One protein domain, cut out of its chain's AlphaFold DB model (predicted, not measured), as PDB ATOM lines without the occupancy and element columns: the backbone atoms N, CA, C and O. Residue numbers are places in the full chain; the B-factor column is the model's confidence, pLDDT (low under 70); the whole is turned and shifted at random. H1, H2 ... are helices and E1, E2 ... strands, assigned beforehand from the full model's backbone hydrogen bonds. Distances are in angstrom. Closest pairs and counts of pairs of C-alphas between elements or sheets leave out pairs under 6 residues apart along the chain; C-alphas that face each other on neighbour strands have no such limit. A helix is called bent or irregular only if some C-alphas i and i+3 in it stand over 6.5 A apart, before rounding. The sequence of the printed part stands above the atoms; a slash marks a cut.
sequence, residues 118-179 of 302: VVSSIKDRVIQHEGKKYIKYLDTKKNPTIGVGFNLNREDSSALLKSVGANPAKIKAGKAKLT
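Overview. This is residues 118 to 179 of the 302 residues of a protein of Planctomycetaceae bacterium (UniProt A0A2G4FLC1). In a small body, the short helix H3 packs on a two-stranded hairpin, E1 and E2, and H2 packs on H3; at the start H1 makes an arm whose residues 118 to 125 stick out. The printed part has 62 residues, in the order H1, E1, E2, H2, H3, of mixed class, with an antiparallel sheet E1 - E2. It is compact, with a radius of gyration of the C-alphas of 11.8 A, and spans 33 by 26 by 21 A.

Along the chain. H1, residues 118 to 130, begins at C-alpha 118 (104.939, -86.449, -20.562), is 17.6 A long and is irregular, C-alphas 121 and 124 being 7.7 A apart. E1 is residues 133 to 138, 10.6 A, and E2 residues 144 to 147, 10.9 A. H2 is residues 157 to 163, 9.8 A; H3, residues 168 to 173, 8.4 A, ends at C-alpha 173 (75.836, -98.067, -8.464).

Arrangement. H1 is apart from E2, H2 and H3. E1 and E2 form a hairpin, with N 133 and O 147 at 2.9 A, within hydrogen-bond range. The closest C-alphas of E1 and H3, Lys 136 and Ile 171, are 6.6 A apart. H2 and H3 touch, closest at the C-alphas of Ser 158 and Pro 168, 5.1 A, at a steep tilt of 51 degrees, opposite ways. Every O i to N i+4 pair is within hydrogen-bond range in H2 and H3, and 7 of 9 in H1.

Size, cuts and confidence. The C-alphas farthest apart, Val 118 and Lys 175, are 34.0 A apart. The printed part has no cut and no long link, and no printed residue is under 70 in pLDDT.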
ATOM      1  N   VAL A 118     104.715 -85.310 -21.468       90.44
ATOM      2  CA  VAL A 118     104.939 -86.449 -20.562       90.44
ATOM      3  C   VAL A 118     103.706 -87.336 -20.574       90.44
ATOM      4  O   VAL A 118     103.818 -88.521 -20.888       90.44
ATOM      5  N   VAL A 119     102.529 -86.759 -20.318       90.12
ATOM      6  CA  VAL A 119     101.253 -87.496 -20.289       90.12
ATOM      7  C   VAL A 119     100.998 -88.196 -21.622       90.12
ATOM      8  O   VAL A 119     100.675 -89.385 -21.641       90.12
ATOM      9  N   SER A 120     101.217 -87.498 -22.738       86.25
ATOM     10  CA  SER A 120     101.062 -88.074 -24.078       86.25
ATOM     11  C   SER A 120     101.992 -89.268 -24.318       86.25
ATOM     12  O   SER A 120     101.565 -90.267 -24.887       86.25
ATOM     13  N   SER A 121     103.238 -89.212 -23.833       89.50
ATOM     14  CA  SER A 121     104.231 -90.283 -24.030       89.50
ATOM     15  C   SER A 121     103.978 -91.563 -23.217       89.50
ATOM     16  O   SER A 121     104.554 -92.617 -23.513       89.50
ATOM     17  N   ILE A 122     103.155 -91.488 -22.165       95.12
ATOM     18  CA  ILE A 122     102.934 -92.608 -21.234       95.12
ATOM     19  C   ILE A 122     101.526 -93.193 -21.298       95.12
ATOM     20  O   ILE A 122     101.331 -94.330 -20.877       95.12
ATOM     21  N   LYS A 123     100.551 -92.445 -21.825       91.50
ATOM     22  CA  LYS A 123      99.126 -92.781 -21.741       91.50
ATOM     23  C   LYS A 123      98.797 -94.197 -22.212       91.50
ATOM     24  O   LYS A 123      98.177 -94.950 -21.465       91.50
ATOM     25  N   ASP A 124      99.245 -94.584 -23.402       91.50
ATOM     26  CA  ASP A 124      98.928 -95.903 -23.967       91.50
ATOM     27  C   ASP A 124      99.531 -97.043 -23.142       91.50
ATOM     28  O   ASP A 124      98.884 -98.064 -22.900       91.50
ATOM     29  N   ARG A 125     100.748 -96.841 -22.628       94.44
ATOM     30  CA  ARG A 125     101.429 -97.808 -21.759       94.44
ATOM     31  C   ARG A 125     100.730 -97.942 -20.406       94.44
ATOM     32  O   ARG A 125     100.576 -99.056 -19.914       94.44
ATOM     33  N   VAL A 126     100.246 -96.839 -19.833       95.69
ATOM     34  CA  VAL A 126      99.428 -96.875 -18.610       95.69
ATOM     35  C   VAL A 126      98.135 -97.647 -18.857       95.69
ATOM     36  O   VAL A 126      97.808 -98.538 -18.078       95.69
ATOM     37  N   ILE A 127      97.437 -97.386 -19.967       94.38
ATOM     38  CA  ILE A 127      96.219 -98.124 -20.338       94.38
ATOM     39  C   ILE A 127      96.509 -99.622 -20.489       94.38
ATOM     40  O   ILE A 127      95.709-100.445 -20.045       94.38
ATOM     41  N   GLN A 128      97.648 -99.991 -21.078       93.56
ATOM     42  CA  GLN A 128      98.058-101.388 -21.217       93.56
ATOM     43  C   GLN A 128      98.320-102.063 -19.861       93.56
ATOM     44  O   GLN A 128      97.949-103.221 -19.679       93.56
ATOM     45  N   HIS A 129      98.956-101.361 -18.919       91.62
ATOM     46  CA  HIS A 129      99.297-101.910 -17.605       91.62
ATOM     47  C   HIS A 129      98.096-102.004 -16.652       91.62
ATOM     48  O   HIS A 129      97.982-102.981 -15.918       91.62
ATOM     49  N   GLU A 130      97.224-100.998 -16.650       92.56
ATOM     50  CA  GLU A 130      96.069-100.912 -15.741       92.56
ATOM     51  C   GLU A 130      94.829-101.618 -16.304       92.56
ATOM     52  O   GLU A 130      93.954-102.081 -15.570       92.56
ATOM     53  N   GLY A 131      94.738-101.701 -17.632       93.19
ATOM     54  CA  GLY A 131      93.521-102.069 -18.332       93.19
ATOM     55  C   GLY A 131      92.489-100.937 -18.356       93.19
ATOM     56  O   GLY A 131      92.565 -99.943 -17.635       93.19
ATOM     57  N   LYS A 132      91.482-101.099 -19.217       95.19
ATOM     58  CA  LYS A 132      90.371-100.155 -19.384       95.19
ATOM     59  C   LYS A 132      89.042-100.866 -19.153       95.19
ATOM     60  O   LYS A 132      88.755-101.865 -19.813       95.19
ATOM     61  N   LYS A 133      88.224-100.355 -18.230       96.19
ATOM     62  CA  LYS A 133      86.887-100.884 -17.914       96.19
ATOM     63  C   LYS A 133      85.836 -99.780 -17.984       96.19
ATOM     64  O   LYS A 133      85.970 -98.738 -17.356       96.19
ATOM     65  N   TYR A 134      84.763-100.029 -18.725       93.44
ATOM     66  CA  TYR A 134      83.703 -99.041 -18.949       93.44
ATOM     67  C   TYR A 134      82.668 -98.989 -17.825       93.44
ATOM     68  O   TYR A 134      81.954 -98.002 -17.706       93.44
ATOM     69  N   ILE A 135      82.587-100.037 -17.008       93.62
ATOM     70  CA  ILE A 135      81.639-100.180 -15.900       93.62
ATOM     71  C   ILE A 135      82.445-100.375 -14.615       93.62
ATOM     72  O   ILE A 135      83.565-100.896 -14.658       93.62
ATOM     73  N   LYS A 136      81.873 -99.954 -13.482       95.31
ATOM     74  CA  LYS A 136      82.422-100.192 -12.145       95.31
ATOM     75  C   LYS A 136      82.845-101.655 -11.970       95.31
ATOM     76  O   LYS A 136      82.065-102.567 -12.235       95.31
ATOM     77  N   TYR A 137      84.041-101.858 -11.434       95.25
ATOM     78  CA  TYR A 137      84.575-103.147 -11.001       95.25
ATOM     79  C   TYR A 137      85.253-103.001  -9.632       95.25
ATOM     80  O   TYR A 137      85.410-101.886  -9.138       95.25
ATOM     81  N   LEU A 138      85.619-104.114  -8.999       94.38
ATOM     82  CA  LEU A 138      86.447-104.102  -7.793       94.38
ATOM     83  C   LEU A 138      87.901-104.380  -8.177       94.38
ATOM     84  O   LEU A 138      88.163-105.339  -8.905       94.38
ATOM     85  N   ASP A 139      88.828-103.549  -7.706       89.94
ATOM     86  CA  ASP A 139      90.262-103.770  -7.903       89.94
ATOM     87  C   ASP A 139      90.800-104.920  -7.020       89.94
ATOM     88  O   ASP A 139      90.068-105.565  -6.262       89.94
ATOM     89  N   THR A 140      92.107-105.184  -7.090       84.06
ATOM     90  CA  THR A 140      92.769-106.224  -6.277       84.06
ATOM     91  C   THR A 140      92.688-105.964  -4.770       84.06
ATOM     92  O   THR A 140      92.782-106.901  -3.980       84.06
ATOM     93  N   LYS A 141      92.474-104.708  -4.364       86.19
ATOM     94  CA  LYS A 141      92.277-104.263  -2.979       86.19
ATOM     95  C   LYS A 141      90.790-104.161  -2.606       86.19
ATOM     96  O   LYS A 141      90.475-103.678  -1.523       86.19
ATOM     97  N   LYS A 142      89.883-104.648  -3.465       91.50
ATOM     98  CA  LYS A 142      88.419-104.580  -3.323       91.50
ATOM     99  C   LYS A 142      87.856-103.152  -3.279       91.50
ATOM    100  O   LYS A 142      86.731-102.960  -2.817       91.50
ATOM    101  N   ASN A 143      88.588-102.162  -3.784       93.38
ATOM    102  CA  ASN A 143      88.058-100.814  -3.951       93.38
ATOM    103  C   ASN A 143      87.203-100.737  -5.224       93.38
ATOM    104  O   ASN A 143      87.579-101.326  -6.242       93.38
ATOM    105  N   PRO A 144      86.071-100.013  -5.208       96.19
ATOM    106  CA  PRO A 144      85.293 -99.757  -6.407       96.19
ATOM    107  C   PRO A 144      86.064 -98.823  -7.343       96.19
ATOM    108  O   PRO A 144      86.430 -97.714  -6.962       96.19
ATOM    109  N   THR A 145      86.260 -99.260  -8.581       96.31
ATOM    110  CA  THR A 145      87.107 -98.601  -9.580       96.31
ATOM    111  C   THR A 145      86.406 -98.596 -10.939       96.31
ATOM    112  O   THR A 145      85.578 -99.462 -11.228       96.31
ATOM    113  N   ILE A 146      86.703 -97.615 -11.790       96.75
ATOM    114  CA  ILE A 146      86.212 -97.537 -13.174       96.75
ATOM    115  C   ILE A 146      87.299 -96.979 -14.105       96.75
ATOM    116  O   ILE A 146      88.327 -96.484 -13.652       96.75
ATOM    117  N   GLY A 147      87.105 -97.072 -15.419       96.31
ATOM    118  CA  GLY A 147      88.023 -96.517 -16.405       96.31
ATOM    119  C   GLY A 147      89.382 -97.202 -16.348       96.31
ATOM    120  O   GLY A 147      89.467 -98.426 -16.463       96.31
ATOM    121  N   VAL A 148      90.427 -96.395 -16.182       95.94
ATOM    122  CA  VAL A 148      91.828 -96.820 -16.103       95.94
ATOM    123  C   VAL A 148      92.320 -96.491 -14.694       95.94
ATOM    124  O   VAL A 148      92.865 -95.421 -14.455       95.94
ATOM    125  N   GLY A 149      92.014 -97.368 -13.735       92.81
ATOM    126  CA  GLY A 149      92.420 -97.204 -12.332       92.81
ATOM    127  C   GLY A 149      91.713 -96.086 -11.541       92.81
ATOM    128  O   GLY A 149      92.160 -95.749 -10.445       92.81
ATOM    129  N   PHE A 150      90.606 -95.514 -12.032       95.62
ATOM    130  CA  PHE A 150      89.911 -94.423 -11.337       95.62
ATOM    131  C   PHE A 150      89.134 -94.938 -10.112       95.62
ATOM    132  O   PHE A 150      88.034 -95.481 -10.238       95.62
ATOM    133  N   ASN A 151      89.719 -94.787  -8.923       94.88
ATOM    134  CA  ASN A 151      89.109 -95.138  -7.635       94.88
ATOM    135  C   ASN A 151      87.844 -94.296  -7.369       94.88
ATOM    136  O   ASN A 151      87.926 -93.075  -7.344       94.88
ATOM    137  N   LEU A 152      86.697 -94.929  -7.113       95.69
ATOM    138  CA  LEU A 152      85.409 -94.274  -6.843       95.69
ATOM    139  C   LEU A 152      85.191 -93.900  -5.367       95.69
ATOM    140  O   LEU A 152      84.217 -93.208  -5.065       95.69
ATOM    141  N   ASN A 153      86.068 -94.341  -4.460       94.88
ATOM    142  CA  ASN A 153      86.021 -93.993  -3.035       94.88
ATOM    143  C   ASN A 153      86.698 -92.651  -2.717       94.88
ATOM    144  O   ASN A 153      86.561 -92.168  -1.597       94.88
ATOM    145  N   ARG A 154      87.437 -92.050  -3.661       92.94
ATOM    146  CA  ARG A 154      88.058 -90.730  -3.453       92.94
ATOM    147  C   ARG A 154      86.986 -89.647  -3.271       92.94
ATOM    148  O   ARG A 154      85.922 -89.719  -3.895       92.94
ATOM    149  N   GLU A 155      87.273 -88.650  -2.440       91.62
ATOM    150  CA  GLU A 155      86.317 -87.600  -2.057       91.62
ATOM    151  C   GLU A 155      85.830 -86.782  -3.264       91.62
ATOM    152  O   GLU A 155      84.636 -86.532  -3.423       91.62
ATOM    153  N   ASP A 156      86.737 -86.465  -4.187       89.75
ATOM    154  CA  ASP A 156      86.484 -85.692  -5.405       89.75
ATOM    155  C   ASP A 156      85.883 -86.516  -6.561       89.75
ATOM    156  O   ASP A 156      85.544 -85.964  -7.609       89.75
ATOM    157  N   SER A 157      85.678 -87.831  -6.385       92.94
ATOM    158  CA  SER A 157      85.209 -88.730  -7.456       92.94
ATOM    159  C   SER A 157      83.906 -88.265  -8.090       92.94
ATOM    160  O   SER A 157      83.748 -88.336  -9.305       92.94
ATOM    161  N   SER A 158      82.957 -87.793  -7.278       90.00
ATOM    162  CA  SER A 158      81.669 -87.319  -7.783       90.00
ATOM    163  C   SER A 158      81.821 -86.042  -8.608       90.00
ATOM    164  O   SER A 158      81.172 -85.919  -9.642       90.00
ATOM    165  N   ALA A 159      82.686 -85.117  -8.184       83.88
ATOM    166  CA  ALA A 159      82.947 -83.880  -8.915       83.88
ATOM    167  C   ALA A 159      83.652 -84.163 -10.251       83.88
ATOM    168  O   ALA A 159      83.248 -83.637 -11.283       83.88
ATOM    169  N   LEU A 160      84.639 -85.062 -10.258       85.50
ATOM    170  CA  LEU A 160      85.354 -85.459 -11.474       85.50
ATOM    171  C   LEU A 160      84.475 -86.246 -12.456       85.50
ATOM    172  O   LEU A 160      84.582 -86.066 -13.664       85.50
ATOM    173  N   LEU A 161      83.570 -87.097 -11.966       86.62
ATOM    174  CA  LEU A 161      82.595 -87.774 -12.827       86.62
ATOM    175  C   LEU A 161      81.635 -86.767 -13.470       86.62
ATOM    176  O   LEU A 161      81.416 -86.828 -14.679       86.62
ATOM    177  N   LYS A 162      81.137 -85.792 -12.700       82.56
ATOM    178  CA  LYS A 162      80.328 -84.692 -13.245       82.56
ATOM    179  C   LYS A 162      81.106 -83.863 -14.266       82.56
ATOM    180  O   LYS A 162      80.564 -83.552 -15.320       82.56
ATOM    181  N   SER A 163      82.386 -83.569 -14.018       75.81
ATOM    182  CA  SER A 163      83.197 -82.748 -14.928       75.81
ATOM    183  C   SER A 163      83.451 -83.406 -16.290       75.81
ATOM    184  O   SER A 163      83.718 -82.717 -17.273       75.81
ATOM    185  N   VAL A 164      83.315 -84.732 -16.386       77.00
ATOM    186  CA  VAL A 164      83.332 -85.457 -17.667       77.00
ATOM    187  C   VAL A 164      81.928 -85.747 -18.208       77.00
ATOM    188  O   VAL A 164      81.767 -86.442 -19.210       77.00
ATOM    189  N   GLY A 165      80.890 -85.211 -17.572       71.81
ATOM    190  CA  GLY A 165      79.504 -85.445 -17.941       71.81
ATOM    191  C   GLY A 165      79.071 -86.890 -17.715       71.81
ATOM    192  O   GLY A 165      78.432 -87.474 -18.588       71.81
ATOM    193  N   ALA A 166      79.415 -87.482 -16.571       82.25
ATOM    194  CA  ALA A 166      78.888 -88.764 -16.111       82.25
ATOM    195  C   ALA A 166      78.096 -88.598 -14.804       82.25
ATOM    196  O   ALA A 166      78.511 -87.845 -13.924       82.25
ATOM    197  N   ASN A 167      77.004 -89.354 -14.629       83.50
ATOM    198  CA  ASN A 167      76.231 -89.343 -13.386       83.50
ATOM    199  C   ASN A 167      76.962 -90.144 -12.285       83.50
ATOM    200  O   ASN A 167      77.074 -91.374 -12.391       83.50
ATOM    201  N   PRO A 168      77.419 -89.516 -11.185       88.00
ATOM    202  CA  PRO A 168      78.179 -90.224 -10.159       88.00
ATOM    203  C   PRO A 168      77.395 -91.336  -9.466       88.00
ATOM    204  O   PRO A 168      77.966 -92.387  -9.174       88.00
ATOM    205  N   ALA A 169      76.101 -91.131  -9.206       88.19
ATOM    206  CA  ALA A 169      75.267 -92.101  -8.507       88.19
ATOM    207  C   ALA A 169      75.086 -93.371  -9.347       88.19
ATOM    208  O   ALA A 169      75.317 -94.478  -8.854       88.19
ATOM    209  N   LYS A 170      74.772 -93.232 -10.643       86.38
ATOM    210  CA  LYS A 170      74.615 -94.377 -11.557       86.38
ATOM    211  C   LYS A 170      75.937 -95.099 -11.811       86.38
ATOM    212  O   LYS A 170      75.964 -96.333 -11.803       86.38
ATOM    213  N   ILE A 171      77.044 -94.365 -11.951       90.56
ATOM    214  CA  ILE A 171      78.385 -94.954 -12.083       90.56
ATOM    215  C   ILE A 171      78.772 -95.738 -10.820       90.56
ATOM    216  O   ILE A 171      79.134 -96.914 -10.912       90.56
ATOM    217  N   LYS A 172      78.625 -95.144  -9.629       91.56
ATOM    218  CA  LYS A 172      78.932 -95.800  -8.345       91.56
ATOM    219  C   LYS A 172      77.993 -96.968  -8.043       91.56
ATOM    220  O   LYS A 172      78.422 -97.963  -7.454       91.56
ATOM    221  N   ALA A 173      76.750 -96.927  -8.514       88.94
ATOM    222  CA  ALA A 173      75.836 -98.067  -8.464       88.94
ATOM    223  C   ALA A 173      76.215 -99.185  -9.455       88.94
ATOM    224  O   ALA A 173      75.825-100.330  -9.247       88.94
ATOM    225  N   GLY A 174      77.021 -98.900 -10.484       88.25
ATOM    226  CA  GLY A 174      77.327 -99.836 -11.573       88.25
ATOM    227  C   GLY A 174      76.197 -99.965 -12.599       88.25
ATOM    228  O   GLY A 174      76.116-100.973 -13.291       88.25
ATOM    229  N   LYS A 175      75.310 -98.965 -12.680       86.75
ATOM    230  CA  LYS A 175      74.145 -98.934 -13.580       86.75
ATOM    231  C   LYS A 175      74.399 -98.170 -14.886       86.75
ATOM    232  O   LYS A 175      73.604 -98.282 -15.812       86.75
ATOM    233  N   ALA A 176      75.501 -97.426 -14.975       84.44
ATOM    234  CA  ALA A 176      75.922 -96.701 -16.172       84.44
ATOM    235  C   ALA A 176      77.362 -97.063 -16.566       84.44
ATOM    236  O   ALA A 176      78.136 -97.570 -15.746       84.44
ATOM    237  N   LYS A 177      77.709 -96.793 -17.830       88.56
ATOM    238  CA  LYS A 177      79.063 -96.951 -18.372       88.56
ATOM    239  C   LYS A 177      79.659 -95.589 -18.713       88.56
ATOM    240  O   LYS A 177      78.934 -94.707 -19.158       88.56
ATOM    241  N   LEU A 178      80.971 -95.443 -18.568       87.31
ATOM    242  CA  LEU A 178      81.690 -94.305 -19.140       87.31
ATOM    243  C   LEU A 178      81.929 -94.516 -20.639       87.31
ATOM    244  O   LEU A 178      81.969 -95.650 -21.117       87.31
ATOM    245  N   THR A 179      82.120 -93.429 -21.378       85.12
ATOM    246  CA  THR A 179      82.601 -93.447 -22.766       85.12
ATOM    247  C   THR A 179      84.132 -93.423 -22.822       85.12
ATOM    248  O   THR A 179      84.799 -93.092 -21.840       85.12
TER     249      THR A 179